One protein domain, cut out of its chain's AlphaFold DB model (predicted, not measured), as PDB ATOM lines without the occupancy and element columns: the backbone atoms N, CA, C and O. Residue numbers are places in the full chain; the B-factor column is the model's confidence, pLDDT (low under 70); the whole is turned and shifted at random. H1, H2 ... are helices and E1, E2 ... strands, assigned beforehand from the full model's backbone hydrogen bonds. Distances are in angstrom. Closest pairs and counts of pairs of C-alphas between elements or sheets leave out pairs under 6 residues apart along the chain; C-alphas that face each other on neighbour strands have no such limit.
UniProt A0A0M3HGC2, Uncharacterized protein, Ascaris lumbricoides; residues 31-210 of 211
ATOM      1  N   TRP A  31     132.798  80.694  46.663       67.50
ATOM      2  CA  TRP A  31     133.213  80.864  48.057       67.50
ATOM      3  C   TRP A  31     134.441  81.781  48.221       67.50
ATOM      4  O   TRP A  31     135.468  81.351  48.742       67.50
ATOM      5  N   ASN A  32     134.387  83.019  47.717       78.25
ATOM      6  CA  ASN A  32     135.456  84.023  47.830       78.25
ATOM      7  C   ASN A  32     134.965  85.473  47.584       78.25
ATOM      8  O   ASN A  32     135.716  86.310  47.078       78.25
ATOM      9  N   ILE A  33     133.715  85.787  47.924       84.31
ATOM     10  CA  ILE A  33     133.087  87.075  47.579       84.31
ATOM     11  C   ILE A  33     133.508  88.196  48.534       84.31
ATOM     12  O   ILE A  33     133.555  88.009  49.754       84.31
ATOM     13  N   TYR A  34     133.780  89.365  47.945       89.25
ATOM     14  CA  TYR A  34     133.853  90.650  48.632       89.25
ATOM     15  C   TYR A  34     132.546  91.425  48.433       89.25
ATOM     16  O   TYR A  34     132.024  91.499  47.321       89.25
ATOM     17  N   PHE A  35     132.035  92.023  49.507       89.69
ATOM     18  CA  PHE A  35     130.764  92.753  49.523       89.69
ATOM     19  C   PHE A  35     130.935  94.270  49.344       89.69
ATOM     20  O   PHE A  35     129.963  95.024  49.415       89.69
ATOM     21  N   ASP A  36     132.161  94.731  49.078       91.81
ATOM     22  CA  ASP A  36     132.515  96.146  48.931       91.81
ATOM     23  C   ASP A  36     131.737  96.865  47.823       91.81
ATOM     24  O   ASP A  36     131.525  98.064  47.950       91.81
ATOM     25  N   ASP A  37     131.242  96.168  46.795       89.88
ATOM     26  CA  ASP A  37     130.463  96.755  45.687       89.88
ATOM     27  C   ASP A  37     128.943  96.554  45.829       89.88
ATOM     28  O   ASP A  37     128.157  97.050  45.025       89.88
ATOM     29  N   TRP A  38     128.492  95.859  46.876       88.00
ATOM     30  CA  TRP A  38     127.077  95.524  47.041       88.00
ATOM     31  C   TRP A  38     126.264  96.740  47.512       88.00
ATOM     32  O   TRP A  38     126.780  97.542  48.299       88.00
ATOM     33  N   PRO A  39     125.002  96.910  47.077       88.50
ATOM     34  CA  PRO A  39     124.176  98.076  47.400       88.50
ATOM     35  C   PRO A  39     123.570  97.965  48.810       88.50
ATOM     36  O   PRO A  39     122.360  97.849  48.990       88.50
ATOM     37  N   LEU A  40     124.430  97.934  49.823       89.12
ATOM     38  CA  LEU A  40     124.042  97.757  51.220       89.12
ATOM     39  C   LEU A  40     123.528  99.077  51.801       89.12
ATOM     40  O   LEU A  40     124.061 100.146  51.509       89.12
ATOM     41  N   VAL A  41     122.495  98.996  52.642       89.69
ATOM     42  CA  VAL A  41     121.721 100.162  53.104       89.69
ATOM     43  C   VAL A  41     122.571 101.234  53.790       89.69
ATOM     44  O   VAL A  41     122.334 102.422  53.591       89.69
ATOM     45  N   TRP A  42     123.609 100.850  54.535       92.25
ATOM     46  CA  TRP A  42     124.498 101.811  55.192       92.25
ATOM     47  C   TRP A  42     125.267 102.694  54.207       92.25
ATOM     48  O   TRP A  42     125.626 103.804  54.579       92.25
ATOM     49  N   LYS A  43     125.481 102.261  52.957       93.56
ATOM     50  CA  LYS A  43     126.099 103.112  51.929       93.56
ATOM     51  C   LYS A  43     125.203 104.283  51.552       93.56
ATOM     52  O   LYS A  43     125.695 105.393  51.453       93.56
ATOM     53  N   ILE A  44     123.893 104.047  51.449       92.75
ATOM     54  CA  ILE A  44     122.906 105.105  51.185       92.75
ATOM     55  C   ILE A  44     122.984 106.165  52.290       92.75
ATOM     56  O   ILE A  44     123.056 107.355  52.016       92.75
ATOM     57  N   PHE A  45     123.031 105.733  53.552       94.12
ATOM     58  CA  PHE A  45     123.163 106.652  54.682       94.12
ATOM     59  C   PHE A  45     124.529 107.350  54.723       94.12
ATOM     60  O   PHE A  45     124.592 108.541  55.025       94.12
ATOM     61  N   SER A  46     125.610 106.644  54.388       95.25
ATOM     62  CA  SER A  46     126.952 107.228  54.286       95.25
ATOM     63  C   SER A  46     127.007 108.333  53.221       95.25
ATOM     64  O   SER A  46     127.494 109.423  53.515       95.25
ATOM     65  N   ASP A  47     126.420 108.102  52.041       96.19
ATOM     66  CA  ASP A  47     126.347 109.074  50.940       96.19
ATOM     67  C   ASP A  47     125.536 110.330  51.321       96.19
ATOM     68  O   ASP A  47     125.872 111.442  50.916       96.19
ATOM     69  N   GLU A  48     124.517 110.178  52.171       95.38
ATOM     70  CA  GLU A  48     123.723 111.284  52.737       95.38
ATOM     71  C   GLU A  48     124.411 111.993  53.930       95.38
ATOM     72  O   GLU A  48     123.865 112.929  54.535       95.38
ATOM     73  N   GLY A  49     125.631 111.575  54.281       95.56
ATOM     74  CA  GLY A  49     126.459 112.174  55.327       95.56
ATOM     75  C   GLY A  49     126.087 111.752  56.749       95.56
ATOM     76  O   GLY A  49     126.313 112.523  57.686       95.56
ATOM     77  N   TYR A  50     125.487 110.572  56.925       96.31
ATOM     78  CA  TYR A  50     125.272 109.973  58.241       96.31
ATOM     79  C   TYR A  50     126.559 109.305  58.725       96.31
ATOM     80  O   TYR A  50     127.278 108.682  57.948       96.31
ATOM     81  N   VAL A  51     126.802 109.356  60.034       97.12
ATOM     82  CA  VAL A  51     127.814 108.499  60.663       97.12
ATOM     83  C   VAL A  51     127.258 107.084  60.770       97.12
ATOM     84  O   VAL A  51     126.157 106.891  61.287       97.12
ATOM     85  N   THR A  52     128.010 106.092  60.312       97.50
ATOM     86  CA  THR A  52     127.531 104.713  60.166       97.50
ATOM     87  C   THR A  52     128.186 103.744  61.150       97.50
ATOM     88  O   THR A  52     129.388 103.806  61.410       97.50
ATOM     89  N   LEU A  53     127.402 102.804  61.680       97.69
ATOM     90  CA  LEU A  53     127.866 101.691  62.506       97.69
ATOM     91  C   LEU A  53     127.388 100.357  61.937       97.69
ATOM     92  O   LEU A  53     126.205 100.199  61.641       97.69
ATOM     93  N   PHE A  54     128.296  99.387  61.858       96.19
ATOM     94  CA  PHE A  54     127.988  97.979  61.636       96.19
ATOM     95  C   PHE A  54     128.653  97.130  62.726       96.19
ATOM     96  O   PHE A  54     129.884  97.084  62.846       96.19
ATOM     97  N   ALA A  55     127.827  96.460  63.529       95.44
ATOM     98  CA  ALA A  55     128.268  95.553  64.577       95.44
ATOM     99  C   ALA A  55     127.560  94.205  64.451       95.44
ATOM    100  O   ALA A  55     126.336  94.133  64.497       95.44
ATOM    101  N   GLU A  56     128.360  93.156  64.296       92.38
ATOM    102  CA  GLU A  56     127.931  91.766  64.207       92.38
ATOM    103  C   GLU A  56     128.904  90.913  65.027       92.38
ATOM    104  O   GLU A  56     130.122  91.002  64.833       92.38
ATOM    105  N   ASP A  57     128.364  90.129  65.959       90.06
ATOM    106  CA  ASP A  57     129.101  89.151  66.760       90.06
ATOM    107  C   ASP A  57     129.354  87.854  65.963       90.06
ATOM    108  O   ASP A  57     129.164  87.812  64.746       90.06
ATOM    109  N   ARG A  58     129.882  86.814  66.624       88.25
ATOM    110  CA  ARG A  58     130.250  85.524  66.001       88.25
ATOM    111  C   ARG A  58     131.095  85.682  64.729       88.25
ATOM    112  O   ARG A  58     130.661  85.370  63.619       88.25
ATOM    113  N   PRO A  59     132.350  86.147  64.847       90.75
ATOM    114  CA  PRO A  59     133.194  86.407  63.681       90.75
ATOM    115  C   PRO A  59     133.525  85.151  62.851       90.75
ATOM    116  O   PRO A  59     134.040  85.293  61.738       90.75
ATOM    117  N   ASP A  60     133.260  83.958  63.395       86.69
ATOM    118  CA  ASP A  60     133.357  82.637  62.771       86.69
ATOM    119  C   ASP A  60     132.222  82.341  61.775       86.69
ATOM    120  O   ASP A  60     132.471  81.734  60.733       86.69
ATOM    121  N   ILE A  61     131.001  82.804  62.062       85.50
ATOM    122  CA  ILE A  61     129.788  82.553  61.258       85.50
ATOM    123  C   ILE A  61     129.016  83.833  60.888       85.50
ATOM    124  O   ILE A  61     127.908  83.766  60.365       85.50
ATOM    125  N   SER A  62     129.632  85.001  61.072       87.81
ATOM    126  CA  SER A  62     129.105  86.311  60.665       87.81
ATOM    127  C   SER A  62     128.624  86.326  59.210       87.81
ATOM    128  O   SER A  62     129.278  85.747  58.335       87.81
ATOM    129  N   THR A  63     127.536  87.046  58.949       85.94
ATOM    130  CA  THR A  63     126.775  87.090  57.690       85.94
ATOM    131  C   THR A  63     127.661  87.229  56.456       85.94
ATOM    132  O   THR A  63     127.475  86.524  55.465       85.94
ATOM    133  N   PHE A  64     128.656  88.116  56.516       88.62
ATOM    134  CA  PHE A  64     129.530  88.420  55.380       88.62
ATOM    135  C   PHE A  64     130.862  87.653  55.397       88.62
ATOM    136  O   PHE A  64     131.618  87.743  54.436       88.62
ATOM    137  N   ASN A  65     131.174  86.886  56.448       89.44
ATOM    138  CA  ASN A  65     132.431  86.129  56.571       89.44
ATOM    139  C   ASN A  65     132.226  84.651  56.947       89.44
ATOM    140  O   ASN A  65     133.109  84.040  57.553       89.44
ATOM    141  N   TYR A  66     131.070  84.086  56.604       83.44
ATOM    142  CA  TYR A  66     130.646  82.743  56.997       83.44
ATOM    143  C   TYR A  66     131.736  81.675  56.782       83.44
ATOM    144  O   TYR A  66     132.179  81.455  55.652       83.44
ATOM    145  N   PHE A  67     132.203  81.060  57.879       80.25
ATOM    146  CA  PHE A  67     133.274  80.051  57.948       80.25
ATOM    147  C   PHE A  67     134.567  80.386  57.185       80.25
ATOM    148  O   PHE A  67     135.317  79.499  56.778       80.25
ATOM    149  N   GLY A  68     134.851  81.674  56.971       78.62
ATOM    150  CA  GLY A  68     135.982  82.115  56.150       78.62
ATOM    151  C   GLY A  68     135.848  81.769  54.663       78.62
ATOM    152  O   GLY A  68     136.762  82.054  53.890       78.62
ATOM    153  N   TRP A  69     134.722  81.186  54.250       80.75
ATOM    154  CA  TRP A  69     134.397  80.961  52.851       80.75
ATOM    155  C   TRP A  69     133.960  82.258  52.166       80.75
ATOM    156  O   TRP A  69     134.203  82.462  50.984       80.75
ATOM    157  N   LEU A  70     133.361  83.185  52.911       86.00
ATOM    158  CA  LEU A  70     133.130  84.546  52.440       86.00
ATOM    159  C   LEU A  70     134.249  85.468  52.928       86.00
ATOM    160  O   LEU A  70     134.659  85.421  54.092       86.00
ATOM    161  N   ARG A  71     134.751  86.334  52.039       88.56
ATOM    162  CA  ARG A  71     135.853  87.246  52.380       88.56
ATOM    163  C   ARG A  71     135.381  88.489  53.128       88.56
ATOM    164  O   ARG A  71     136.197  89.146  53.773       88.56
ATOM    165  N   GLY A  72     134.084  88.784  53.102       91.69
ATOM    166  CA  GLY A  72     133.497  89.948  53.757       91.69
ATOM    167  C   GLY A  72     133.842  91.225  53.022       91.69
ATOM    168  O   GLY A  72     133.560  91.350  51.836       91.69
ATOM    169  N   PHE A  73     134.450  92.168  53.730       93.88
ATOM    170  CA  PHE A  73     134.791  93.475  53.184       93.88
ATOM    171  C   PHE A  73     136.303  93.656  53.138       93.88
ATOM    172  O   PHE A  73     137.013  93.335  54.095       93.88
ATOM    173  N   LYS A  74     136.802  94.171  52.017       94.12
ATOM    174  CA  LYS A  74     138.209  94.533  51.840       94.12
ATOM    175  C   LYS A  74     138.537  95.823  52.589       94.12
ATOM    176  O   LYS A  74     139.640  95.951  53.121       94.12
ATOM    177  N   TYR A  75     137.585  96.749  52.637       94.88
ATOM    178  CA  TYR A  75     137.663  97.996  53.390       94.88
ATOM    179  C   TYR A  75     136.583  98.026  54.480       94.88
ATOM    180  O   TYR A  75     135.554  97.372  54.326       94.88
ATOM    181  N   PRO A  76     136.779  98.751  55.597       96.06
ATOM    182  CA  PRO A  76     135.721  98.917  56.591       96.06
ATOM    183  C   PRO A  76     134.435  99.449  55.922       96.06
ATOM    184  O   PRO A  76     134.496 100.497  55.280       96.06
ATOM    185  N   PRO A  77     133.294  98.740  56.025       96.25
ATOM    186  CA  PRO A  77     132.075  99.093  55.290       96.25
ATOM    187  C   PRO A  77     131.317 100.286  55.891       96.25
ATOM    188  O   PRO A  77     130.392 100.793  55.263       96.25
ATOM    189  N   THR A  78     131.683 100.695  57.107       97.69
ATOM    190  CA  THR A  78     131.069 101.760  57.907       97.69
ATOM    191  C   THR A  78     132.143 102.504  58.703       97.69
ATOM    192  O   THR A  78     133.237 101.972  58.919       97.69
ATOM    193  N   ASP A  79     131.828 103.705  59.195       98.06
ATOM    194  CA  ASP A  79     132.737 104.510  60.031       98.06
ATOM    195  C   ASP A  79     133.120 103.781  61.326       98.06
ATOM    196  O   ASP A  79     134.262 103.830  61.787       98.06
ATOM    197  N   HIS A  80     132.146 103.076  61.905       98.06
ATOM    198  CA  HIS A  80     132.296 102.224  63.078       98.06
ATOM    199  C   HIS A  80     132.053 100.781  62.675       98.06
ATOM    200  O   HIS A  80     130.912 100.374  62.462       98.06
ATOM    201  N   TYR A  81     133.126 100.005  62.549       97.44
ATOM    202  CA  TYR A  81     133.050  98.591  62.202       97.44
ATOM    203  C   TYR A  81     133.557  97.738  63.361       97.44
ATOM    204  O   TYR A  81     134.745  97.770  63.681       97.44
ATOM    205  N   PHE A  82     132.666  96.980  64.004       96.38
ATOM    206  CA  PHE A  82     132.985  96.309  65.270       96.38
ATOM    207  C   PHE A  82     133.734  94.977  65.107       96.38
ATOM    208  O   PHE A  82     134.369  94.497  66.045       96.38
ATOM    209  N   ARG A  83     133.739  94.386  63.906       95.00
ATOM    210  CA  ARG A  83     134.381  93.086  63.635       95.00
ATOM    211  C   ARG A  83     135.830  92.960  64.140       95.00
ATOM    212  O   ARG A  83     136.146  91.902  64.686       95.00
ATOM    213  N   PRO A  84     136.733  93.954  63.991       95.31
ATOM    214  CA  PRO A  84     138.100  93.839  64.498       95.31
ATOM    215  C   PRO A  84     138.166  93.561  66.005       95.31
ATOM    216  O   PRO A  84     139.017  92.784  66.437       95.31
ATOM    217  N   TYR A  85     137.246  94.132  66.792       95.31
ATOM    218  CA  TYR A  85     137.125  93.830  68.218       95.31
ATOM    219  C   TYR A  85     136.777  92.356  68.429       95.31
ATOM    220  O   TYR A  85     137.474  91.651  69.157       95.31
ATOM    221  N   TRP A  86     135.752  91.855  67.735       94.19
ATOM    222  CA  TRP A  86     135.356  90.455  67.848       94.19
ATOM    223  C   TRP A  86     136.444  89.484  67.398       94.19
ATOM    224  O   TRP A  86     136.650  88.472  68.057       94.19
ATOM    225  N   LEU A  87     137.201  89.791  66.345       93.81
ATOM    226  CA  LEU A  87     138.332  88.959  65.922       93.81
ATOM    227  C   LEU A  87     139.431  88.878  66.991       93.81
ATOM    228  O   LEU A  87     140.002  87.808  67.195       93.81
ATOM    229  N   ALA A  88     139.715  89.984  67.684       93.19
ATOM    230  CA  ALA A  88     140.698  90.010  68.765       93.19
ATOM    231  C   ALA A  88     140.206  89.280  70.029       93.19
ATOM    232  O   ALA A  88     141.006  88.675  70.745       93.19
ATOM    233  N   THR A  89     138.898  89.327  70.289       91.81
ATOM    234  CA  THR A  89     138.271  88.804  71.510       91.81
ATOM    235  C   THR A  89     137.875  87.332  71.385       91.81
ATOM    236  O   THR A  89     138.281  86.519  72.210       91.81
ATOM    237  N   TYR A  90     137.135  86.956  70.342       88.88
ATOM    238  CA  TYR A  90     136.491  85.643  70.189       88.88
ATOM    239  C   TYR A  90     137.492  84.478  70.172       88.88
ATOM    240  O   TYR A  90     137.272  83.418  70.758       88.88
ATOM    241  N   TRP A  91     138.650  84.683  69.541       87.81
ATOM    242  CA  TRP A  91     139.697  83.664  69.464       87.81
ATOM    243  C   TRP A  91     140.673  83.692  70.642       87.81
ATOM    244  O   TRP A  91     141.549  82.827  70.723       87.81
ATOM    245  N   ASN A  92     140.528  84.652  71.558       90.50
ATOM    246  CA  ASN A  92     141.386  84.783  72.723       90.50
ATOM    247  C   ASN A  92     141.142  83.639  73.719       90.50
ATOM    248  O   ASN A  92     140.024  83.166  73.923       90.50
ATOM    249  N   PHE A  93     142.212  83.223  74.391       89.88
ATOM    250  CA  PHE A  93     142.175  82.229  75.454       89.88
ATOM    251  C   PHE A  93     141.205  82.570  76.593       89.88
ATOM    252  O   PHE A  93     140.567  81.668  77.128       89.88
ATOM    253  N   LEU A  94     141.082  83.852  76.950       89.81
ATOM    254  CA  LEU A  94     140.161  84.318  77.983       89.81
ATOM    255  C   LEU A  94     138.708  84.045  77.589       89.81
ATOM    256  O   LEU A  94     137.987  83.426  78.366       89.81
ATOM    257  N   PHE A  95     138.309  84.408  76.367       87.75
ATOM    258  CA  PHE A  95     136.965  84.127  75.849       87.75
ATOM    259  C   PHE A  95     136.679  82.620  75.870       87.75
ATOM    260  O   PHE A  95     135.701  82.176  76.457       87.75
ATOM    261  N   ARG A  96     137.613  81.802  75.366       86.12
ATOM    262  CA  ARG A  96     137.475  80.333  75.342       86.12
ATOM    263  C   ARG A  96     137.398  79.664  76.720       86.12
ATOM    264  O   ARG A  96     136.945  78.527  76.805       86.12
ATOM    265  N   ARG A  97     137.906  80.308  77.774       89.88
ATOM    266  CA  ARG A  97     137.849  79.805  79.159       89.88
ATOM    267  C   ARG A  97     136.689  80.365  79.969       89.88
ATOM    268  O   ARG A  97     136.479  79.914  81.093       89.88
ATOM    269  N   SER A  98     135.994  81.351  79.428       88.25
ATOM    270  CA  SER A  98     134.836  81.945  80.076       88.25
ATOM    271  C   SER A  98     133.644  80.998  79.989       88.25
ATOM    272  O   SER A  98     133.639  80.047  79.202       88.25
ATOM    273  N   THR A  99     132.623  81.256  80.801       86.00
ATOM    274  CA  THR A  99     131.317  80.618  80.615       86.00
ATOM    275  C   THR A  99     130.839  80.869  79.176       86.00
ATOM    276  O   THR A  99     131.031  81.981  78.682       86.00
ATOM    277  N   PRO A 100     130.240  79.876  78.487       82.06
ATOM    278  CA  PRO A 100     129.675  80.086  77.155       82.06
ATOM    279  C   PRO A 100     128.770  81.324  77.111       82.06
ATOM    280  O   PRO A 100     127.945  81.510  78.003       82.06
ATOM    281  N   GLY A 101     128.955  82.173  76.098       80.56
ATOM    282  CA  GLY A 101     128.249  83.454  75.974       80.56
ATOM    283  C   GLY A 101     128.829  84.598  76.816       80.56
ATOM    284  O   GLY A 101     128.234  85.672  76.859       80.56
ATOM    285  N   CYS A 102     129.981  84.417  77.472       85.94
ATOM    286  CA  CYS A 102     130.665  85.466  78.231       85.94
ATOM    287  C   CYS A 102     132.095  85.712  77.731       85.94
ATOM    288  O   CYS A 102     132.795  84.812  77.272       85.94
ATOM    289  N   TYR A 103     132.565  86.940  77.924       88.50
ATOM    290  CA  TYR A 103     133.976  87.291  77.944       88.50
ATOM    291  C   TYR A 103     134.367  87.667  79.373       88.50
ATOM    292  O   TYR A 103     133.998  88.726  79.881       88.50
ATOM    293  N   ASN A 104     135.117  86.779  80.018       88.38
ATOM    294  CA  ASN A 104     135.372  86.783  81.452       88.38
ATOM    295  C   ASN A 104     134.050  86.779  82.247       88.38
ATOM    296  O   ASN A 104     133.260  85.846  82.114       88.38
ATOM    297  N   GLU A 105     133.792  87.806  83.053       88.50
ATOM    298  CA  GLU A 105     132.566  87.991  83.831       88.50
ATOM    299  C   GLU A 105     131.461  88.748  83.075       88.50
ATOM    300  O   GLU A 105     130.358  88.901  83.597       88.50
ATOM    301  N   ILE A 106     131.745  89.235  81.864       90.62
ATOM    302  CA  ILE A 106     130.835  90.092  81.100       90.62
ATOM    303  C   ILE A 106     130.095  89.250  80.056       90.62
ATOM    304  O   ILE A 106     130.754  88.615  79.228       90.62
ATOM    305  N   PRO A 107     128.750  89.264  80.019       89.94
ATOM    306  CA  PRO A 107     128.004  88.659  78.920       89.94
ATOM    307  C   PRO A 107     128.414  89.261  77.571       89.94
ATOM    308  O   PRO A 107     128.523  90.479  77.425       89.94
ATOM    309  N   ALA A 108     128.665  88.416  76.575       89.56
ATOM    310  CA  ALA A 108     129.225  88.827  75.293       89.56
ATOM    311  C   ALA A 108     128.305  89.815  74.554       89.56
ATOM    312  O   ALA A 108     128.789  90.815  74.020       89.56
ATOM    313  N   HIS A 109     126.982  89.616  74.602       88.00
ATOM    314  CA  HIS A 109     126.012  90.548  74.011       88.00
ATOM    315  C   HIS A 109     126.093  91.947  74.634       88.00
ATOM    316  O   HIS A 109     125.983  92.946  73.922       88.00
ATOM    317  N   ASN A 110     126.394  92.040  75.934       91.94
ATOM    318  CA  ASN A 110     126.554  93.322  76.621       91.94
ATOM    319  C   ASN A 110     127.778  94.103  76.131       91.94
ATOM    320  O   ASN A 110     127.747  95.331  76.128       91.94
ATOM    321  N   LEU A 111     128.838  93.442  75.650       94.00
ATOM    322  CA  LEU A 111     129.972  94.144  75.035       94.00
ATOM    323  C   LEU A 111     129.547  94.908  73.774       94.00
ATOM    324  O   LEU A 111     129.936  96.063  73.591       94.00
ATOM    325  N   GLN A 112     128.724  94.286  72.926       93.75
ATOM    326  CA  GLN A 112     128.233  94.916  71.701       93.75
ATOM    327  C   GLN A 112     127.143  95.957  71.983       93.75
ATOM    328  O   GLN A 112     127.162  97.027  71.374       93.75
ATOM    329  N   LEU A 113     126.231  95.697  72.929       93.75
ATOM    330  CA  LEU A 113     125.244  96.687  73.379       93.75
ATOM    331  C   LEU A 113     125.919  97.935  73.953       93.75
ATOM    332  O   LEU A 113     125.538  99.051  73.615       93.75
ATOM    333  N   ASN A 114     126.971  97.766  74.757       95.88
ATOM    334  CA  ASN A 114     127.748  98.887  75.283       95.88
ATOM    335  C   ASN A 114     128.435  99.683  74.165       95.88
ATOM    336  O   ASN A 114     128.491 100.912  74.236       95.88
ATOM    337  N   TYR A 115     128.919  99.009  73.117       97.19
ATOM    338  CA  TYR A 115     129.458  99.684  71.936       97.19
ATOM    339  C   TYR A 115     128.387 100.520  71.219       97.19
ATOM    340  O   TYR A 115     128.642 101.677  70.876       97.19
ATOM    341  N   LEU A 116     127.170  99.983  71.074       96.06
ATOM    342  CA  LEU A 116     126.036 100.711  70.505       96.06
ATOM    343  C   LEU A 116     125.622 101.910  71.377       96.06
ATOM    344  O   LEU A 116     125.483 103.011  70.850       96.06
ATOM    345  N   SER A 117     125.507 101.750  72.699       96.50
ATOM    346  CA  SER A 117     125.224 102.854  73.636       96.50
ATOM    347  C   SER A 117     126.273 103.965  73.537       96.50
ATOM    348  O   SER A 117     125.946 105.152  73.487       96.50
ATOM    349  N   GLY A 118     127.555 103.589  73.460       97.38
ATOM    350  CA  GLY A 118     128.658 104.530  73.282       97.38
ATOM    351  C   GLY A 118     128.576 105.284  71.955       97.38
ATOM    352  O   GLY A 118     128.830 106.488  71.921       97.38
ATOM    353  N   PHE A 119     128.179 104.607  70.876       97.06
ATOM    354  CA  PHE A 119     127.929 105.234  69.580       97.06
ATOM    355  C   PHE A 119     126.779 106.247  69.650       97.06
ATOM    356  O   PHE A 119     126.969 107.395  69.251       97.06
ATOM    357  N   LEU A 120     125.630 105.867  70.224       94.69
ATOM    358  CA  LEU A 120     124.477 106.761  70.393       94.69
ATOM    359  C   LEU A 120     124.837 108.001  71.217       94.69
ATOM    360  O   LEU A 120     124.534 109.121  70.821       94.69
ATOM    361  N   SER A 121     125.566 107.807  72.317       95.56
ATOM    362  CA  SER A 121     126.031 108.904  73.169       95.56
ATOM    363  C   SER A 121     127.034 109.822  72.467       95.56
ATOM    364  O   SER A 121     126.978 111.038  72.630       95.56
ATOM    365  N   LYS A 122     127.973 109.261  71.695       96.31
ATOM    366  CA  LYS A 122     129.022 110.030  71.009       96.31
ATOM    367  C   LYS A 122     128.475 110.885  69.867       96.31
ATOM    368  O   LYS A 122     129.020 111.955  69.606       96.31
ATOM    369  N   TYR A 123     127.443 110.399  69.183       94.00
ATOM    370  CA  TYR A 123     126.844 111.043  68.015       94.00
ATOM    371  C   TYR A 123     125.454 111.619  68.310       94.00
ATOM    372  O   TYR A 123     124.635 111.764  67.404       94.00
ATOM    373  N   ASP A 124     125.195 111.977  69.568       90.50
ATOM    374  CA  ASP A 124     123.960 112.644  69.965       90.50
ATOM    375  C   ASP A 124     123.787 113.970  69.202       90.50
ATOM    376  O   ASP A 124     124.725 114.757  69.060       90.50
ATOM    377  N   GLY A 125     122.596 114.191  68.640       89.19
ATOM    378  CA  GLY A 125     122.322 115.332  67.752       89.19
ATOM    379  C   GLY A 125     122.989 115.278  66.365       89.19
ATOM    380  O   GLY A 125     122.816 116.205  65.576       89.19
ATOM    381  N   ILE A 126     123.723 114.210  66.033       92.50
ATOM    382  CA  ILE A 126     124.321 113.984  64.710       92.50
ATOM    383  C   ILE A 126     123.505 112.922  63.964       92.50
ATOM    384  O   ILE A 126     123.047 111.930  64.541       92.50
ATOM    385  N   ARG A 127     123.305 113.123  62.657       93.50
ATOM    386  CA  ARG A 127     122.661 112.131  61.784       93.50
ATOM    387  C   ARG A 127     123.496 110.854  61.774       93.50
ATOM    388  O   ARG A 127     124.666 110.875  61.391       93.50
ATOM    389  N   SER A 128     122.913 109.763  62.254       94.81
ATOM    390  CA  SER A 128     123.614 108.492  62.424       94.81
ATOM    391  C   SER A 128     122.741 107.308  62.037       94.81
ATOM    392  O   SER A 128     121.521 107.331  62.214       94.81
ATOM    393  N   PHE A 129     123.388 106.295  61.470       95.44
ATOM    394  CA  PHE A 129     122.802 105.024  61.076       95.44
ATOM    395  C   PHE A 129     123.546 103.898  61.793       95.44
ATOM    396  O   PHE A 129     124.765 103.793  61.666       95.44
ATOM    397  N   ALA A 130     122.837 103.036  62.515       96.00
ATOM    398  CA  ALA A 130     123.427 101.850  63.128       96.00
ATOM    399  C   ALA A 130     122.719 100.579  62.662       96.00
ATOM    400  O   ALA A 130     121.496 100.483  62.746       96.00
ATOM    401  N   PHE A 131     123.516  99.608  62.220       94.31
ATOM    402  CA  PHE A 131     123.133  98.223  61.989       94.31
ATOM    403  C   PHE A 131     123.798  97.367  63.065       94.31
ATOM    404  O   PHE A 131     124.998  97.079  63.003       94.31
ATOM    405  N   TYR A 132     123.023  96.988  64.073       92.94
ATOM    406  CA  TYR A 132     123.447  96.070  65.123       92.94
ATOM    407  C   TYR A 132     122.792  94.716  64.893       92.94
ATOM    408  O   TYR A 132     121.580  94.651  64.712       92.94
ATOM    409  N   TRP A 133     123.586  93.652  64.923       88.50
ATOM    410  CA  TRP A 133     123.162  92.282  64.668       88.50
ATOM    411  C   TRP A 133     123.825  91.331  65.665       88.50
ATOM    412  O   TRP A 133     125.039  91.393  65.863       88.50
ATOM    413  N   THR A 134     123.048  90.458  66.306       86.00
ATOM    414  CA  THR A 134     123.579  89.465  67.260       86.00
ATOM    415  C   THR A 134     123.067  88.060  66.988       86.00
ATOM    416  O   THR A 134     121.869  87.816  66.914       86.00
ATOM    417  N   GLN A 135     123.988  87.119  66.876       81.12
ATOM    418  CA  GLN A 135     123.731  85.719  66.575       81.12
ATOM    419  C   GLN A 135     124.181  84.783  67.705       81.12
ATOM    420  O   GLN A 135     123.686  83.662  67.789       81.12
ATOM    421  N   ASP A 136     125.055  85.223  68.622       78.12
ATOM    422  CA  ASP A 136     125.601  84.351  69.675       78.12
ATOM    423  C   ASP A 136     124.522  83.814  70.633       78.12
ATOM    424  O   ASP A 136     124.531  82.640  70.997       78.12
ATOM    425  N   LEU A 137     123.538  84.649  70.983       71.94
ATOM    426  CA  LEU A 137     122.493  84.304  71.954       71.94
ATOM    427  C   LEU A 137     121.518  83.221  71.476       71.94
ATOM    428  O   LEU A 137     120.904  82.551  72.305       71.94
ATOM    429  N   SER A 138     121.345  83.065  70.164       65.00
ATOM    430  CA  SER A 138     120.280  82.243  69.574       65.00
ATOM    431  C   SER A 138     120.784  81.059  68.750       65.00
ATOM    432  O   SER A 138     119.974  80.232  68.334       65.00
ATOM    433  N   HIS A 139     122.098  80.948  68.520       63.69
ATOM    434  CA  HIS A 139     122.648  79.922  67.636       63.69
ATOM    435  C   HIS A 139     122.681  78.517  68.265       63.69
ATOM    436  O   HIS A 139     122.356  77.545  67.584       63.69
ATOM    437  N   ASP A 140     123.070  78.399  69.544       60.56
ATOM    438  CA  ASP A 140     123.449  77.104  70.141       60.56
ATOM    439  C   ASP A 140     122.513  76.606  71.261       60.56
ATOM    440  O   ASP A 140     122.440  75.399  71.503       60.56
ATOM    441  N   TYR A 141     121.781  77.495  71.948       57.91
ATOM    442  CA  TYR A 141     120.939  77.120  73.094       57.91
ATOM    443  C   TYR A 141     119.637  77.927  73.161       57.91
ATOM    444  O   TYR A 141     119.642  79.106  73.503       57.91
ATOM    445  N   LEU A 142     118.498  77.252  72.963       57.75
ATOM    446  CA  LEU A 142     117.148  77.844  73.011       57.75
ATOM    447  C   LEU A 142     116.860  78.688  74.265       57.75
ATOM    448  O   LEU A 142     116.145  79.682  74.193       57.75
ATOM    449  N   ASN A 143     117.391  78.287  75.421       59.62
ATOM    450  CA  ASN A 143     117.090  78.937  76.699       59.62
ATOM    451  C   ASN A 143     117.999  80.136  77.013       59.62
ATOM    452  O   ASN A 143     117.732  80.840  77.987       59.62
ATOM    453  N   ALA A 144     119.059  80.370  76.230       62.97
ATOM    454  CA  ALA A 144     120.023  81.436  76.502       62.97
ATOM    455  C   ALA A 144     119.460  82.837  76.217       62.97
ATOM    456  O   ALA A 144     119.907  83.807  76.823       62.97
ATOM    457  N   ILE A 145     118.438  82.952  75.363       66.38
ATOM    458  CA  ILE A 145     117.905  84.255  74.945       66.38
ATOM    459  C   ILE A 145     117.165  84.970  76.081       66.38
ATOM    460  O   ILE A 145     117.336  86.173  76.245       66.38
ATOM    461  N   ASN A 146     116.446  84.233  76.937       70.44
ATOM    462  CA  ASN A 146     115.755  84.821  78.095       70.44
ATOM    463  C   ASN A 146     116.716  85.559  79.046       70.44
ATOM    464  O   ASN A 146     116.291  86.431  79.795       70.44
ATOM    465  N   VAL A 147     118.010  85.212  79.033       73.56
ATOM    466  CA  VAL A 147     119.037  85.880  79.848       73.56
ATOM    467  C   VAL A 147     119.317  87.299  79.341       73.56
ATOM    468  O   VAL A 147     119.725  88.150  80.124       73.56
ATOM    469  N   ALA A 148     119.083  87.575  78.057       81.56
ATOM    470  CA  ALA A 148     119.360  88.871  77.455       81.56
ATOM    471  C   ALA A 148     118.163  89.836  77.487       81.56
ATOM    472  O   ALA A 148     118.367  91.036  77.314       81.56
ATOM    473  N   ASP A 149     116.938  89.357  77.729       82.00
ATOM    474  CA  ASP A 149     115.722  90.184  77.717       82.00
ATOM    475  C   ASP A 149     115.833  91.403  78.649       82.00
ATOM    476  O   ASP A 149     115.558  92.534  78.238       82.00
ATOM    477  N   GLU A 150     116.288  91.194  79.889       86.12
ATOM    478  CA  GLU A 150     116.481  92.286  80.853       86.12
ATOM    479  C   GLU A 150     117.570  93.270  80.411       86.12
ATOM    480  O   GLU A 150     117.435  94.478  80.623       86.12
ATOM    481  N   ASP A 151     118.630  92.777  79.772       89.31
ATOM    482  CA  ASP A 151     119.738  93.604  79.295       89.31
ATOM    483  C   ASP A 151     119.327  94.462  78.090       89.31
ATOM    484  O   ASP A 151     119.652  95.649  78.042       89.31
ATOM    485  N   TYR A 152     118.545  93.916  77.152       88.19
ATOM    486  CA  TYR A 152     117.972  94.691  76.048       88.19
ATOM    487  C   TYR A 152     116.950  95.715  76.539       88.19
ATOM    488  O   TYR A 152     116.982  96.869  76.108       88.19
ATOM    489  N   ALA A 153     116.069  95.333  77.469       88.38
ATOM    490  CA  ALA A 153     115.131  96.272  78.077       88.38
ATOM    491  C   ALA A 153     115.879  97.431  78.755       88.38
ATOM    492  O   ALA A 153     115.551  98.598  78.532       88.38
ATOM    493  N   ARG A 154     116.933  97.117  79.519       91.75
ATOM    494  CA  ARG A 154     117.796  98.118  80.150       91.75
ATOM    495  C   ARG A 154     118.500  98.995  79.117       91.75
ATOM    496  O   ARG A 154     118.488 100.207  79.281       91.75
ATOM    497  N   PHE A 155     119.022  98.427  78.029       92.69
ATOM    498  CA  PHE A 155     119.615  99.200  76.934       92.69
ATOM    499  C   PHE A 155     118.647 100.258  76.386       92.69
ATOM    500  O   PHE A 155     119.043 101.414  76.222       92.69
ATOM    501  N   PHE A 156     117.385  99.895  76.126       90.75
ATOM    502  CA  PHE A 156     116.404 100.849  75.605       90.75
ATOM    503  C   PHE A 156     116.036 101.934  76.621       90.75
ATOM    504  O   PHE A 156     115.893 103.093  76.235       90.75
ATOM    505  N   ILE A 157     115.915 101.574  77.902       93.00
ATOM    506  CA  ILE A 157     115.639 102.523  78.989       93.00
ATOM    507  C   ILE A 157     116.809 103.501  79.157       93.00
ATOM    508  O   ILE A 157     116.613 104.714  79.124       93.00
ATOM    509  N   ASP A 158     118.035 102.992  79.270       94.75
ATOM    510  CA  ASP A 158     119.230 103.801  79.528       94.75
ATOM    511  C   ASP A 158     119.556 104.749  78.361       94.75
ATOM    512  O   ASP A 158     120.123 105.828  78.560       94.75
ATOM    513  N   ASN A 159     119.164 104.376  77.138       92.94
ATOM    514  CA  ASN A 159     119.357 105.176  75.929       92.94
ATOM    515  C   ASN A 159     118.092 105.919  75.467       92.94
ATOM    516  O   ASN A 159     118.124 106.518  74.394       92.94
ATOM    517  N   GLU A 160     117.006 105.951  76.252       91.94
ATOM    518  CA  GLU A 160     115.707 106.523  75.843       91.94
ATOM    519  C   GLU A 160     115.830 107.936  75.253       91.94
ATOM    520  O   GLU A 160     115.216 108.253  74.232       91.94
ATOM    521  N   LYS A 161     116.684 108.776  75.848       91.00
ATOM    522  CA  LYS A 161     116.925 110.153  75.389       91.00
ATOM    523  C   LYS A 161     117.391 110.243  73.928       91.00
ATOM    524  O   LYS A 161     117.101 111.242  73.272       91.00
ATOM    525  N   HIS A 162     118.073 109.213  73.427       89.69
ATOM    526  CA  HIS A 162     118.596 109.152  72.064       89.69
ATOM    527  C   HIS A 162     117.545 108.723  71.039       89.69
ATOM    528  O   HIS A 162     117.831 108.782  69.850       89.69
ATOM    529  N   PHE A 163     116.344 108.318  71.468       87.88
ATOM    530  CA  PHE A 163     115.306 107.783  70.582       87.88
ATOM    531  C   PHE A 163     114.161 108.762  70.282       87.88
ATOM    532  O   PHE A 163     113.171 108.391  69.655       87.88
ATOM    533  N   ASN A 164     114.276 110.025  70.709       84.88
ATOM    534  CA  ASN A 164     113.211 111.020  70.543       84.88
ATOM    535  C   ASN A 164     112.966 111.442  69.082       84.88
ATOM    536  O   ASN A 164     111.826 111.747  68.736       84.88
ATOM    537  N   ASN A 165     114.000 111.464  68.234       84.81
ATOM    538  CA  ASN A 165     113.879 111.746  66.797       84.81
ATOM    539  C   ASN A 165     114.517 110.622  65.979       84.81
ATOM    540  O   ASN A 165     115.445 110.836  65.190       84.81
ATOM    541  N   THR A 166     114.057 109.405  66.256       86.12
ATOM    542  CA  THR A 166     114.724 108.188  65.818       86.12
ATOM    543  C   THR A 166     113.726 107.142  65.382       86.12
ATOM    544  O   THR A 166     112.744 106.881  66.076       86.12
ATOM    545  N   ILE A 167     114.023 106.475  64.270       89.38
ATOM    546  CA  ILE A 167     113.370 105.212  63.938       89.38
ATOM    547  C   ILE A 167     114.235 104.083  64.485       89.38
ATOM    548  O   ILE A 167     115.394 103.945  64.090       89.38
ATOM    549  N   VAL A 168     113.652 103.288  65.381       88.69
ATOM    550  CA  VAL A 168     114.233 102.041  65.880       88.69
ATOM    551  C   VAL A 168     113.423 100.884  65.310       88.69
ATOM    552  O   VAL A 168     112.220 100.796  65.552       88.69
ATOM    553  N   ILE A 169     114.073  99.997  64.562       86.25
ATOM    554  CA  ILE A 169     113.460  98.760  64.072       86.25
ATOM    555  C   ILE A 169     114.134  97.601  64.782       86.25
ATOM    556  O   ILE A 169     115.349  97.440  64.684       86.25
ATOM    557  N   VAL A 170     113.326  96.810  65.481       84.50
ATOM    558  CA  VAL A 170     113.753  95.603  66.183       84.50
ATOM    559  C   VAL A 170     113.059  94.420  65.533       84.50
ATOM    560  O   VAL A 170     111.833  94.344  65.547       84.50
ATOM    561  N   PHE A 171     113.824  93.518  64.928       79.12
ATOM    562  CA  PHE A 171     113.256  92.335  64.284       79.12
ATOM    563  C   PHE A 171     114.228  91.163  64.265       79.12
ATOM    564  O   PHE A 171     115.336  91.251  64.793       79.12
ATOM    565  N   SER A 172     113.775  90.068  63.655       75.50
ATOM    566  CA  SER A 172     114.576  88.888  63.385       75.50
ATOM    567  C   SER A 172     114.392  88.389  61.964       75.50
ATOM    568  O   SER A 172     113.366  88.636  61.333       75.50
ATOM    569  N   ASP A 173     115.392  87.671  61.476       70.25
ATOM    570  CA  ASP A 173     115.461  87.120  60.135       70.25
ATOM    571  C   ASP A 173     114.737  85.770  59.999       70.25
ATOM    572  O   ASP A 173     114.090  85.523  58.981       70.25
ATOM    573  N   HIS A 174     114.818  84.896  61.008       66.69
ATOM    574  CA  HIS A 174     114.134  83.604  61.035       66.69
ATOM    575  C   HIS A 174     113.944  83.046  62.458       66.69
ATOM    576  O   HIS A 174     114.664  83.386  63.388       66.69
ATOM    577  N   GLY A 175     113.006  82.105  62.626       60.84
ATOM    578  CA  GLY A 175     112.878  81.307  63.857       60.84
ATOM    579  C   GLY A 175     113.976  80.238  64.017       60.84
ATOM    580  O   GLY A 175     114.796  80.035  63.123       60.84
ATOM    581  N   HIS A 176     113.983  79.522  65.146       57.09
ATOM    582  CA  HIS A 176     115.043  78.565  65.496       57.09
ATOM    583  C   HIS A 176     115.212  77.411  64.487       57.09
ATOM    584  O   HIS A 176     114.248  76.725  64.130       57.09
ATOM    585  N   ARG A 177     116.460  77.147  64.070       53.78
ATOM    586  CA  ARG A 177     116.798  76.141  63.043       53.78
ATOM    587  C   ARG A 177     117.294  74.801  63.613       53.78
ATOM    588  O   ARG A 177     117.112  73.780  62.938       53.78
ATOM    589  N   TYR A 178     117.845  74.781  64.834       48.84
ATOM    590  CA  TYR A 178     118.647  73.669  65.374       48.84
ATOM    591  C   TYR A 178     118.214  73.191  66.776       48.84
ATOM    592  O   TYR A 178     118.875  73.497  67.748       48.84
ATOM    593  N   ASP A 179     117.129  72.422  66.924       47.22
ATOM    594  CA  ASP A 179     116.872  71.628  68.151       47.22
ATOM    595  C   ASP A 179     115.772  70.582  67.897       47.22
ATOM    596  O   ASP A 179     114.958  70.725  66.979       47.22
ATOM    597  N   SER A 180     115.703  69.578  68.770       42.62
ATOM    598  CA  SER A 180     114.650  68.563  68.900       42.62
ATOM    599  C   SER A 180     113.239  69.142  69.058       42.62
ATOM    600  O   SER A 180     112.254  68.478  68.731       42.62
ATOM    601  N   ILE A 181     113.112  70.413  69.463       46.78
ATOM    602  CA  ILE A 181     111.811  71.084  69.558       46.78
ATOM    603  C   ILE A 181     111.107  71.189  68.197       46.78
ATOM    604  O   ILE A 181     109.880  71.266  68.172       46.78
ATOM    605  N   ARG A 182     111.843  71.120  67.074       41.59
ATOM    606  CA  ARG A 182     111.285  71.089  65.707       41.59
ATOM    607  C   ARG A 182     110.363  69.898  65.441       41.59
ATOM    608  O   ARG A 182     109.541  69.964  64.533       41.59
ATOM    609  N   GLU A 183     110.477  68.829  66.224       47.34
ATOM    610  CA  GLU A 183     109.593  67.665  66.119       47.34
ATOM    611  C   GLU A 183     108.287  67.843  66.910       47.34
ATOM    612  O   GLU A 183     107.392  67.001  66.854       47.34
ATOM    613  N   THR A 184     108.140  68.959  67.632       43.34
ATOM    614  CA  THR A 184     106.935  69.264  68.408       43.34
ATOM    615  C   THR A 184     105.991  70.179  67.630       43.34
ATOM    616  O   THR A 184     106.418  71.136  66.980       43.34
ATOM    617  N   VAL A 185     104.682  69.932  67.741       41.94
ATOM    618  CA  VAL A 185     103.608  70.720  67.093       41.94
ATOM    619  C   VAL A 185     103.699  72.217  67.433       41.94
ATOM    620  O   VAL A 185     103.376  73.067  66.604       41.94
ATOM    621  N   SER A 186     104.210  72.551  68.619       41.81
ATOM    622  CA  SER A 186     104.429  73.928  69.064       41.81
ATOM    623  C   SER A 186     105.429  74.680  68.178       41.81
ATOM    624  O   SER A 186     105.201  75.844  67.859       41.81
ATOM    625  N   SER A 187     106.493  74.027  67.702       38.88
ATOM    626  CA  SER A 187     107.509  74.665  66.848       38.88
ATOM    627  C   SER A 187     106.987  75.068  65.467       38.88
ATOM    628  O   SER A 187     107.388  76.102  64.940       38.88
ATOM    629  N   PHE A 188     106.045  74.306  64.900       36.81
ATOM    630  CA  PHE A 188     105.393  74.652  63.635       36.81
ATOM    631  C   PHE A 188     104.546  75.923  63.782       36.81
ATOM    632  O   PHE A 188     104.510  76.762  62.881       36.81
ATOM    633  N   PHE A 189     103.921  76.099  64.950       34.50
ATOM    634  CA  PHE A 189     103.166  77.301  65.289       34.50
ATOM    635  C   PHE A 189     104.085  78.519  65.480       34.50
ATOM    636  O   PHE A 189     103.822  79.561  64.888       34.50
ATOM    637  N   PHE A 190     105.201  78.372  66.205       37.25
ATOM    638  CA  PHE A 190     106.183  79.451  66.412       37.25
ATOM    639  C   PHE A 190     106.979  79.814  65.146       37.25
ATOM    640  O   PHE A 190     107.316  80.976  64.946       37.25
ATOM    641  N   SER A 191     107.240  78.848  64.256       36.75
ATOM    642  CA  SER A 191     107.896  79.087  62.960       36.75
ATOM    643  C   SER A 191     106.988  79.782  61.941       36.75
ATOM    644  O   SER A 191     107.507  80.371  60.992       36.75
ATOM    645  N   SER A 192     105.665  79.662  62.081       33.28
ATOM    646  CA  SER A 192     104.689  80.156  61.096       33.28
ATOM    647  C   SER A 192     103.943  81.406  61.566       33.28
ATOM    648  O   SER A 192     103.398  82.141  60.748       33.28
ATOM    649  N   TYR A 193     103.922  81.663  62.876       35.12
ATOM    650  CA  TYR A 193     103.298  82.831  63.480       35.12
ATOM    651  C   TYR A 193     104.198  83.377  64.594       35.12
ATOM    652  O   TYR A 193     104.225  82.843  65.699       35.12
ATOM    653  N   MET A 194     104.889  84.489  64.314       40.53
ATOM    654  CA  MET A 194     105.485  85.354  65.338       40.53
ATOM    655  C   MET A 194     104.348  85.974  66.158       40.53
ATOM    656  O   MET A 194     103.850  87.055  65.848       40.53
ATOM    657  N   ARG A 195     103.847  85.247  67.155       30.06
ATOM    658  CA  ARG A 195     102.885  85.760  68.127       30.06
ATOM    659  C   ARG A 195     103.422  85.485  69.522       30.06
ATOM    660  O   ARG A 195     103.651  84.333  69.872       30.06
ATOM    661  N   TYR A 196     103.504  86.568  70.290       28.97
ATOM    662  CA  TYR A 196     103.912  86.671  71.692       28.97
ATOM    663  C   TYR A 196     105.422  86.716  71.923       28.97
ATOM    664  O   TYR A 196     106.175  86.024  71.249       28.97
ATOM    665  N   CYS A 197     105.825  87.575  72.871       33.62
ATOM    666  CA  CYS A 197     107.179  87.847  73.363       33.62
ATOM    667  C   CYS A 197     107.957  86.585  73.784       33.62
ATOM    668  O   CYS A 197     108.210  86.361  74.961       33.62
ATOM    669  N   GLY A 198     108.326  85.761  72.815       31.17
ATOM    670  CA  GLY A 198     109.406  84.794  72.876       31.17
ATOM    671  C   GLY A 198     110.288  85.121  71.688       31.17
ATOM    672  O   GLY A 198     110.040  84.645  70.579       31.17
ATOM    673  N   PHE A 199     111.238  86.035  71.880       39.38
ATOM    674  CA  PHE A 199     112.165  86.371  70.814       39.38
ATOM    675  C   PHE A 199     113.125  85.179  70.648       39.38
ATOM    676  O   PHE A 199     114.046  85.015  71.427       39.38
ATOM    677  N   TYR A 200     112.900  84.300  69.669       45.94
ATOM    678  CA  TYR A 200     113.727  83.103  69.421       45.94
ATOM    679  C   TYR A 200     114.969  83.397  68.559       45.94
ATOM    680  O   TYR A 200     115.393  82.575  67.748       45.94
ATOM    681  N   PHE A 201     115.513  84.605  68.666       54.28
ATOM    682  CA  PHE A 201     115.940  85.330  67.484       54.28
ATOM    683  C   PHE A 201     117.385  85.802  67.479       54.28
ATOM    684  O   PHE A 201     117.963  86.172  68.499       54.28
ATOM    685  N   ILE A 202     117.921  85.871  66.264       53.91
ATOM    686  CA  ILE A 202     118.934  86.850  65.915       53.91
ATOM    687  C   ILE A 202     118.270  88.230  65.953       53.91
ATOM    688  O   ILE A 202     117.272  88.450  65.260       53.91
ATOM    689  N   LEU A 203     118.781  89.129  66.794       61.81
ATOM    690  CA  LEU A 203     118.226  90.467  66.965       61.81
ATOM    691  C   LEU A 203     118.932  91.456  66.052       61.81
ATOM    692  O   LEU A 203     120.156  91.605  66.117       61.81
ATOM    693  N   ILE A 204     118.134  92.184  65.281       61.66
ATOM    694  CA  ILE A 204     118.609  93.323  64.509       61.66
ATOM    695  C   ILE A 204     118.026  94.587  65.078       61.66
ATOM    696  O   ILE A 204     116.809  94.706  65.204       61.66
ATOM    697  N   ILE A 205     118.904  95.533  65.381       69.31
ATOM    698  CA  ILE A 205     118.526  96.876  65.775       69.31
ATOM    699  C   ILE A 205     119.017  97.808  64.671       69.31
ATOM    700  O   ILE A 205     120.221  98.006  64.494       69.31
ATOM    701  N   PHE A 206     118.064  98.361  63.925       70.38
ATOM    702  CA  PHE A 206     118.313  99.463  63.003       70.38
ATOM    703  C   PHE A 206     117.940 100.762  63.682       70.38
ATOM    704  O   PHE A 206     116.805 100.909  64.136       70.38
ATOM    705  N   ILE A 207     118.881 101.699  63.731       75.69
ATOM    706  CA  ILE A 207     118.663 103.017  64.323       75.69
ATOM    707  C   ILE A 207     118.989 104.076  63.282       75.69
ATOM    708  O   ILE A 207     120.108 104.116  62.776       75.69
ATOM    709  N   VAL A 208     118.014 104.938  62.999       76.31
ATOM    710  CA  VAL A 208     118.183 106.138  62.172       76.31
ATOM    711  C   VAL A 208     117.841 107.346  63.028       76.31
ATOM    712  O   VAL A 208     116.667 107.572  63.308       76.31
ATOM    713  N   ASN A 209     118.854 108.097  63.457       75.62
ATOM    714  CA  ASN A 209     118.686 109.289  64.294       75.62
ATOM    715  C   ASN A 209     118.672 110.569  63.453       75.62
ATOM    716  O   ASN A 209     119.434 110.685  62.489       75.62
ATOM    717  N   ASN A 210     117.914 111.564  63.918       67.81
ATOM    718  CA  ASN A 210     117.846 112.913  63.350       67.81
ATOM    719  C   ASN A 210     117.328 112.929  61.903       67.81
ATOM    720  O   ASN A 210     118.014 113.396  60.991       67.81
TER     721      ASN A 210
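AT A GLANCE: This is residues 31 to 210 of the 211 residues of an uncharacterized protein of Ascaris lumbricoides (UniProt A0A0M3HGC2). A nearly flat sheet of four strands has the long helix H4 over one face, H6 side by side with H4, and H1 over the other face: three layers, helices on both faces of a sheet. H2 and H3 lie past the E1 edge, and H8 and H9 lie past one end of the strands. The printed part has 180 residues with nine named helices and four named strands, along the chain H1 E1 H2 H3 H4 E2 H5 H6 H7 E3 H8 H9 E4; the class is mixed, helices and strands. The mixed sheet has the order E1 E2 E4 E3, and the whole is compact, with a radius of gyration of the C-alphas of 17.0 A and spans of 49 by 39 by 35 A.

HOW THE PARTS SIT: The sheet runs E1, residues 51 to 56, E2, residues 128 to 134, E4, residues 203 to 209, and E3, residues 166 to 171. E1 and E2 are parallel, with N 53 and O 129 at 2.8 A. E2 and E4 are antiparallel, with N 130 and O 207 at 2.9 A. E4 and E3 are antiparallel, with N 206 and O 169 at 3.0 A. H4, residues 108 to 122, is on the sheet over E1 and E2 at a height of 9.8 A, along the strands, at 3 degrees to E2 on the local plane; the closest C-alphas of H4 and E1 are those of Ala 55 and Gln 112, 7.2 A. H1, residues 41 to 47, is on the opposite face at a height of 8.5 A; its closest C-alphas with E2 are those of Phe 45 and Phe 129, 6.6 A. H6, residues 149 to 158, touches H4 at a shallow tilt of 12 degrees, the same way, closest at the C-alphas of Leu 113 and Phe 155, 7.1 A. H2, residues 83 to 90, only grazes the sheet; H3, residues 93 to 97, is close to H2 but not clearly touching, with 2 pairs of C-alphas within 8 A. E1, H2, H3, H4 and E2 form a strand-helix-strand unit, two parallel neighbour strands with helices between. H5, residues 136 to 139, and H7, residues 160 to 163, are each close to H4 but not clearly touching, with 2 pairs of C-alphas within 8 A. H8, residues 180 to 183, and H9, residues 185 to 192, are apart from H4. Every O i to N i+4 pair is within hydrogen-bond range in H1, H2, H3, H6 and H9; H4 has 10 of 11, and H5, H7 and H8 are too short for such a pair.

IN THESE COORDINATES: H1 begins at C-alpha 41, (121.721, 100.162, 53.104). H4 measures 21.6 A, E2 19.6 A and E4 19.0 A from first to last C-alpha; E4 ends at C-alpha 209, (118.686, 109.289, 64.294).

THE WHOLE: The C-alphas of Gly 125 and Glu 183, the two farthest apart, are 49.4 A apart. The printed part has no cut, and E1 to H2 is a long link of 26 residues. In this predicted model pLDDT is under 70 at residue 31, residues 138 to 145, 174 to 205 and 210.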